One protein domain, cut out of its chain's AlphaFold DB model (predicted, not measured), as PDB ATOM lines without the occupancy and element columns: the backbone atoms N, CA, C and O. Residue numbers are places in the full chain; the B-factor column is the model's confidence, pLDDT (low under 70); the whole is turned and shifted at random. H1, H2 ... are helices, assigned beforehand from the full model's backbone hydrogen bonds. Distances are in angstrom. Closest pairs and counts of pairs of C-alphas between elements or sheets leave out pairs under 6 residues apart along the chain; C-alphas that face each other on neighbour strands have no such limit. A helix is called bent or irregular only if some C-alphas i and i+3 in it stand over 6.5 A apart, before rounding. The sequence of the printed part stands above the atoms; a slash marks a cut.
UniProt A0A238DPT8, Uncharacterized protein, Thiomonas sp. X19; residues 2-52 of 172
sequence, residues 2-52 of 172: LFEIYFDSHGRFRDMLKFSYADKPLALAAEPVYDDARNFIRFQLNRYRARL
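AT A GLANCE: This is residues 2 to 52 of the 172 residues of an uncharacterized protein of Thiomonas sp. X19 (UniProt A0A238DPT8). One long helix, H3, kinked near residue 45, makes one side of this small domain, and on the other side the chain arches round through the long link of residues 7 to 22 and the short helix H2, with the short helix H1 set between the two sides. Contacts between the helices are few, and residues 31 to 36, of which 32 to 36 belong to H3, stick out at one end. The printed part has 51 residues with three named helices, in the order H1, H2, H3, and no named strand; its class is all helix. It is compact, with a radius of gyration of the C-alphas of 10.8 A, and the C-alphas span 29 by 23 by 21 A.

IN THESE COORDINATES: Start at C-alpha 2, at (165.321, 194.720, 112.160), where H1 begins; it takes residues 2 to 6. Go past residues 7 to 22 to C-alpha 23 at (171.798, 202.401, 110.848), and you reach H2, residues 23 to 28, which measures 8.7 A from first to last C-alpha. Then look at residues 32 to 51, which form H3, 25.8 A from first to last C-alpha and ending at C-alpha 51 at (178.355, 185.773, 105.592). H3 has a kink of 59 degrees near residue 45 and is irregular: C-alphas 47 and 50 are 8.1 A apart.

HOW THE PARTS SIT: Begin with H1, which is close to but not clearly touching H2; the closest C-alphas are those of Leu 2 and Pro 25, 5.9 A apart. H1 is also close to but not clearly touching H3, and here the closest C-alphas, those of Phe 3 and Ile 41, are 6.5 A apart. Now compare H2 with H3: they are close but not clearly touching, with the C-alphas of Leu 28 and Tyr 34 closest at 7.9 A. Their lines stand at a steep tilt of 47 degrees, and they run opposite ways; the line of H3 is a rough one. In H2 every O i to N i+4 pair is within hydrogen-bond range, against 10 of 16 in H3 and 0 of 1 in H1, where 2 of 2 O i to N i+3 pairs are within range.

THE WHOLE: For the full reach, look from Asp 15 to Val 33, whose C-alphas are the two farthest apart, at 29.4 A. The C-alphas of Leu 2 and Leu 52, the first and last printed residues, are 14.8 A apart. The link from H1 to H2 is long, with 16 residues, while that from H2 to H3 is tight, with 3. The printed part has no cut. The mean pLDDT of the printed part is 87.2, and no printed residue is under 70.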
ATOM      1  N   LEU A   2     163.909 195.173 112.100       84.25
ATOM      2  CA  LEU A   2     165.321 194.720 112.160       84.25
ATOM      3  C   LEU A   2     165.518 193.305 111.590       84.25
ATOM      4  O   LEU A   2     166.447 193.067 110.829       84.25
ATOM      5  N   PHE A   3     164.603 192.385 111.895       86.88
ATOM      6  CA  PHE A   3     164.609 191.039 111.318       86.88
ATOM      7  C   PHE A   3     164.558 191.070 109.777       86.88
ATOM      8  O   PHE A   3     165.298 190.349 109.120       86.88
ATOM      9  N   GLU A   4     163.766 191.972 109.188       87.75
ATOM     10  CA  GLU A   4     163.599 192.096 107.730       87.75
ATOM     11  C   GLU A   4     164.839 192.622 106.995       87.75
ATOM     12  O   GLU A   4     164.926 192.483 105.770       87.75
ATOM     13  N   ILE A   5     165.798 193.220 107.717       87.81
ATOM     14  CA  ILE A   5     167.103 193.591 107.152       87.81
ATOM     15  C   ILE A   5     167.842 192.329 106.702       87.81
ATOM     16  O   ILE A   5     168.442 192.329 105.625       87.81
ATOM     17  N   TYR A   6     167.740 191.261 107.497       89.81
ATOM     18  CA  TYR A   6     168.451 190.001 107.299       89.81
ATOM     19  C   TYR A   6     167.621 188.925 106.606       89.81
ATOM     20  O   TYR A   6     168.153 188.142 105.823       89.81
ATOM     21  N   PHE A   7     166.320 188.896 106.882       91.75
ATOM     22  CA  PHE A   7     165.421 187.841 106.438       91.75
ATOM     23  C   PHE A   7     164.319 188.388 105.525       91.75
ATOM     24  O   PHE A   7     163.922 189.558 105.598       91.75
ATOM     25  N   ASP A   8     163.841 187.551 104.612       90.50
ATOM     26  CA  ASP A   8     162.656 187.840 103.814       90.50
ATOM     27  C   ASP A   8     161.352 187.590 104.594       90.50
ATOM     28  O   ASP A   8     161.362 187.214 105.768       90.50
ATOM     29  N   SER A   9     160.208 187.823 103.947       88.94
ATOM     30  CA  SER A   9     158.884 187.596 104.546       88.94
ATOM     31  C   SER A   9     158.599 186.125 104.873       88.94
ATOM     32  O   SER A   9     157.660 185.847 105.610       88.94
ATOM     33  N   HIS A  10     159.394 185.193 104.342       89.81
ATOM     34  CA  HIS A  10     159.304 183.757 104.604       89.81
ATOM     35  C   HIS A  10     160.329 183.293 105.652       89.81
ATOM     36  O   HIS A  10     160.458 182.094 105.891       89.81
ATOM     37  N   GLY A  11     161.083 184.217 106.264       87.38
ATOM     38  CA  GLY A  11     162.117 183.905 107.250       87.38
ATOM     39  C   GLY A  11     163.409 183.341 106.653       87.38
ATOM     40  O   GLY A  11     164.241 182.818 107.394       87.38
ATOM     41  N   ARG A  12     163.609 183.432 105.333       91.75
ATOM     42  CA  ARG A  12     164.841 182.986 104.666       91.75
ATOM     43  C   ARG A  12     165.885 184.089 104.707       91.75
ATOM     44  O   ARG A  12     165.554 185.261 104.530       91.75
ATOM     45  N   PHE A  13     167.143 183.721 104.938       91.19
ATOM     46  CA  PHE A  13     168.244 184.683 104.910       91.19
ATOM     47  C   PHE A  13     168.392 185.259 103.502       91.19
ATOM     48  O   PHE A  13     168.368 184.520 102.519       91.19
ATOM     49  N   ARG A  14     168.509 186.582 103.407       88.56
ATOM     50  CA  ARG A  14     168.606 187.279 102.125       88.56
ATOM     51  C   ARG A  14     170.006 187.145 101.542       88.56
ATOM     52  O   ARG A  14     170.994 187.269 102.257       88.56
ATOM     53  N   ASP A  15     170.084 187.038 100.222       80.38
ATOM     54  CA  ASP A  15     171.368 187.136  99.523       80.38
ATOM     55  C   ASP A  15     171.904 188.568  99.486       80.38
ATOM     56  O   ASP A  15     173.112 188.775  99.541       80.38
ATOM     57  N   MET A  16     171.003 189.555  99.479       79.75
ATOM     58  CA  MET A  16     171.336 190.971  99.599       79.75
ATOM     59  C   MET A  16     170.564 191.602 100.759       79.75
ATOM     60  O   MET A  16     169.328 191.640 100.770       79.75
ATOM     61  N   LEU A  17     171.305 192.097 101.748       83.00
ATOM     62  CA  LEU A  17     170.741 192.683 102.959       83.00
ATOM     63  C   LEU A  17     170.178 194.082 102.680       83.00
ATOM     64  O   LEU A  17     170.771 194.880 101.952       83.00
ATOM     65  N   LYS A  18     169.026 194.411 103.276       79.56
ATOM     66  CA  LYS A  18     168.372 195.721 103.092       79.56
ATOM     67  C   LYS A  18     169.020 196.785 103.978       79.56
ATOM     68  O   LYS A  18     168.440 197.221 104.969       79.56
ATOM     69  N   PHE A  19     170.237 197.189 103.624       80.62
ATOM     70  CA  PHE A  19     171.072 197.993 104.516       80.62
ATOM     71  C   PHE A  19     170.993 199.514 104.323       80.62
ATOM     72  O   PHE A  19     171.551 200.266 105.116       80.62
ATOM     73  N   SER A  20     170.236 199.996 103.335       73.50
ATOM     74  CA  SER A  20     170.078 201.435 103.057       73.50
ATOM     75  C   SER A  20     169.513 202.252 104.230       73.50
ATOM     76  O   SER A  20     169.795 203.444 104.326       73.50
ATOM     77  N   TYR A  21     168.762 201.622 105.141       73.00
ATOM     78  CA  TYR A  21     168.159 202.264 106.317       73.00
ATOM     79  C   TYR A  21     168.496 201.555 107.637       73.00
ATOM     80  O   TYR A  21     167.817 201.769 108.640       73.00
ATOM     81  N   ALA A  22     169.518 200.694 107.653       82.25
ATOM     82  CA  ALA A  22     169.796 199.809 108.784       82.25
ATOM     83  C   ALA A  22     170.462 200.500 109.985       82.25
ATOM     84  O   ALA A  22     170.327 200.008 111.104       82.25
ATOM     85  N   ASP A  23     171.100 201.660 109.786       84.38
ATOM     86  CA  ASP A  23     171.798 202.401 110.848       84.38
ATOM     87  C   ASP A  23     170.899 202.682 112.063       84.38
ATOM     88  O   ASP A  23     171.290 202.393 113.194       84.38
ATOM     89  N   LYS A  24     169.682 203.206 111.838       86.00
ATOM     90  CA  LYS A  24     168.749 203.575 112.921       86.00
ATOM     91  C   LYS A  24     168.184 202.349 113.660       86.00
ATOM     92  O   LYS A  24     168.285 202.327 114.885       86.00
ATOM     93  N   PRO A  25     167.631 201.318 112.983       87.44
ATOM     94  CA  PRO A  25     167.195 200.093 113.654       87.44
ATOM     95  C   PRO A  25     168.311 199.388 114.431       87.44
ATOM     96  O   PRO A  25     168.048 198.845 115.500       87.44
ATOM     97  N   LEU A  26     169.545 199.391 113.916       87.25
ATOM     98  CA  LEU A  26     170.678 198.748 114.587       87.25
ATOM     99  C   LEU A  26     171.184 199.542 115.789       87.25
ATOM    100  O   LEU A  26     171.553 198.926 116.784       87.25
ATOM    101  N   ALA A  27     171.151 200.876 115.727       85.06
ATOM    102  CA  ALA A  27     171.420 201.718 116.889       85.06
ATOM    103  C   ALA A  27     170.370 201.490 117.988       85.06
ATOM    104  O   ALA A  27     170.729 201.253 119.133       85.06
ATOM    105  N   LEU A  28     169.079 201.458 117.632       85.81
ATOM    106  CA  LEU A  28     168.004 201.204 118.596       85.81
ATOM    107  C   LEU A  28     168.140 199.826 119.257       85.81
ATOM    108  O   LEU A  28     167.955 199.693 120.460       85.81
ATOM    109  N   ALA A  29     168.514 198.801 118.491       85.44
ATOM    110  CA  ALA A  29     168.737 197.462 119.031       85.44
ATOM    111  C   ALA A  29     169.957 197.360 119.964       85.44
ATOM    112  O   ALA A  29     170.106 196.349 120.652       85.44
ATOM    113  N   ALA A  30     170.836 198.366 120.002       82.75
ATOM    114  CA  ALA A  30     171.921 198.417 120.977       82.75
ATOM    115  C   ALA A  30     171.432 198.779 122.394       82.75
ATOM    116  O   ALA A  30     172.150 198.503 123.357       82.75
ATOM    117  N   GLU A  31     170.225 199.340 122.527       86.94
ATOM    118  CA  GLU A  31     169.633 199.693 123.819       86.94
ATOM    119  C   GLU A  31     169.246 198.440 124.632       86.94
ATOM    120  O   GLU A  31     168.696 197.489 124.060       86.94
ATOM    121  N   PRO A  32     169.456 198.431 125.967       86.81
ATOM    122  CA  PRO A  32     169.199 197.260 126.817       86.81
ATOM    123  C   PRO A  32     167.756 196.739 126.783       86.81
ATOM    124  O   PRO A  32     167.495 195.554 126.969       86.81
ATOM    125  N   VAL A  33     166.785 197.619 126.527       91.44
ATOM    126  CA  VAL A  33     165.358 197.253 126.491       91.44
ATOM    127  C   VAL A  33     165.011 196.292 125.342       91.44
ATOM    128  O   VAL A  33     163.967 195.648 125.373       91.44
ATOM    129  N   TYR A  34     165.884 196.157 124.339       90.12
ATOM    130  CA  TYR A  34     165.680 195.261 123.194       90.12
ATOM    131  C   TYR A  34     166.515 193.977 123.266       90.12
ATOM    132  O   TYR A  34     166.666 193.295 122.249       90.12
ATOM    133  N   ASP A  35     167.051 193.628 124.436       90.06
ATOM    134  CA  ASP A  35     167.939 192.476 124.616       90.06
ATOM    135  C   ASP A  35     167.318 191.157 124.130       90.06
ATOM    136  O   ASP A  35     167.964 190.429 123.375       90.06
ATOM    137  N   ASP A  36     166.052 190.884 124.451       90.19
ATOM    138  CA  ASP A  36     165.368 189.652 124.026       90.19
ATOM    139  C   ASP A  36     165.228 189.562 122.502       90.19
ATOM    140  O   ASP A  36     165.596 188.559 121.881       90.19
ATOM    141  N   ALA A  37     164.757 190.642 121.870       89.44
ATOM    142  CA  ALA A  37     164.618 190.712 120.418       89.44
ATOM    143  C   ALA A  37     165.981 190.579 119.723       89.44
ATOM    144  O   ALA A  37     166.118 189.886 118.712       89.44
ATOM    145  N   ARG A  38     167.013 191.210 120.286       90.81
ATOM    146  CA  ARG A  38     168.383 191.127 119.790       90.81
ATOM    147  C   ARG A  38     168.941 189.717 119.903       90.81
ATOM    148  O   ARG A  38     169.521 189.228 118.935       90.81
ATOM    149  N   ASN A  39     168.753 189.058 121.040       91.44
ATOM    150  CA  ASN A  39     169.218 187.695 121.277       91.44
ATOM    151  C   ASN A  39     168.528 186.706 120.333       91.44
ATOM    152  O   ASN A  39     169.206 185.880 119.722       91.44
ATOM    153  N   PHE A  40     167.218 186.856 120.116       92.31
ATOM    154  CA  PHE A  40     166.477 186.070 119.130       92.31
ATOM    155  C   PHE A  40     167.053 186.227 117.714       92.31
ATOM    156  O   PHE A  40     167.341 185.238 117.040       92.31
ATOM    157  N   ILE A  41     167.276 187.466 117.263       91.44
ATOM    158  CA  ILE A  41     167.827 187.730 115.925       91.44
ATOM    159  C   ILE A  41     169.254 187.177 115.811       91.44
ATOM    160  O   ILE A  41     169.572 186.507 114.829       91.44
ATOM    161  N   ARG A  42     170.109 187.400 116.818       91.75
ATOM    162  CA  ARG A  42     171.484 186.872 116.847       91.75
ATOM    163  C   ARG A  42     171.510 185.350 116.771       91.75
ATOM    164  O   ARG A  42     172.313 184.805 116.020       91.75
ATOM    165  N   PHE A  43     170.620 184.674 117.496       92.06
ATOM    166  CA  PHE A  43     170.505 183.220 117.458       92.06
ATOM    167  C   PHE A  43     170.221 182.712 116.037       92.06
ATOM    168  O   PHE A  43     170.889 181.793 115.565       92.06
ATOM    169  N   GLN A  44     169.301 183.361 115.315       91.94
ATOM    170  CA  GLN A  44     168.998 183.014 113.922       91.94
ATOM    171  C   GLN A  44     170.165 183.330 112.973       91.94
ATOM    172  O   GLN A  44     170.474 182.540 112.078       91.94
ATOM    173  N   LEU A  45     170.844 184.464 113.178       91.94
ATOM    174  CA  LEU A  45     171.984 184.886 112.356       91.94
ATOM    175  C   LEU A  45     173.236 184.039 112.562       91.94
ATOM    176  O   LEU A  45     174.081 184.003 111.671       91.94
ATOM    177  N   ASN A  46     173.361 183.334 113.687       89.81
ATOM    178  CA  ASN A  46     174.548 182.540 113.990       89.81
ATOM    179  C   ASN A  46     174.834 181.479 112.911       89.81
ATOM    180  O   ASN A  46     175.985 181.240 112.561       89.81
ATOM    181  N   ARG A  47     173.782 180.918 112.297       89.62
ATOM    182  CA  ARG A  47     173.893 179.963 111.175       89.62
ATOM    183  C   ARG A  47     174.502 180.571 109.905       89.62
ATOM    184  O   ARG A  47     174.972 179.841 109.043       89.62
ATOM    185  N   TYR A  48     174.497 181.896 109.799       90.12
ATOM    186  CA  TYR A  48     174.991 182.666 108.658       90.12
ATOM    187  C   TYR A  48     176.198 183.534 109.036       90.12
ATOM    188  O   TYR A  48     176.543 184.452 108.295       90.12
ATOM    189  N   ARG A  49     176.853 183.264 110.177       85.31
ATOM    190  CA  ARG A  49     177.928 184.104 110.729       85.31
ATOM    191  C   ARG A  49     179.066 184.363 109.741       85.31
ATOM    192  O   ARG A  49     179.563 185.483 109.709       85.31
ATOM    193  N   ALA A  50     179.425 183.368 108.930       84.94
ATOM    194  CA  ALA A  50     180.466 183.484 107.905       84.94
ATOM    195  C   ALA A  50     180.130 184.510 106.804       84.94
ATOM    196  O   ALA A  50     181.022 185.054 106.172       84.94
ATOM    197  N   ARG A  51     178.843 184.813 106.597       85.81
ATOM    198  CA  ARG A  51     178.355 185.773 105.592       85.81
ATOM    199  C   ARG A  51     178.158 187.185 106.158       85.81
ATOM    200  O   ARG A  51     177.628 188.047 105.466       85.81
ATOM    201  N   LEU A  52     178.507 187.417 107.426       88.25
ATOM    202  CA  LEU A  52     178.232 188.661 108.145       88.25
ATOM    203  C   LEU A  52     179.505 189.185 108.806       88.25
ATOM    204  O   LEU A  52     180.163 188.455 109.543       88.25
TER     205      LEU A  52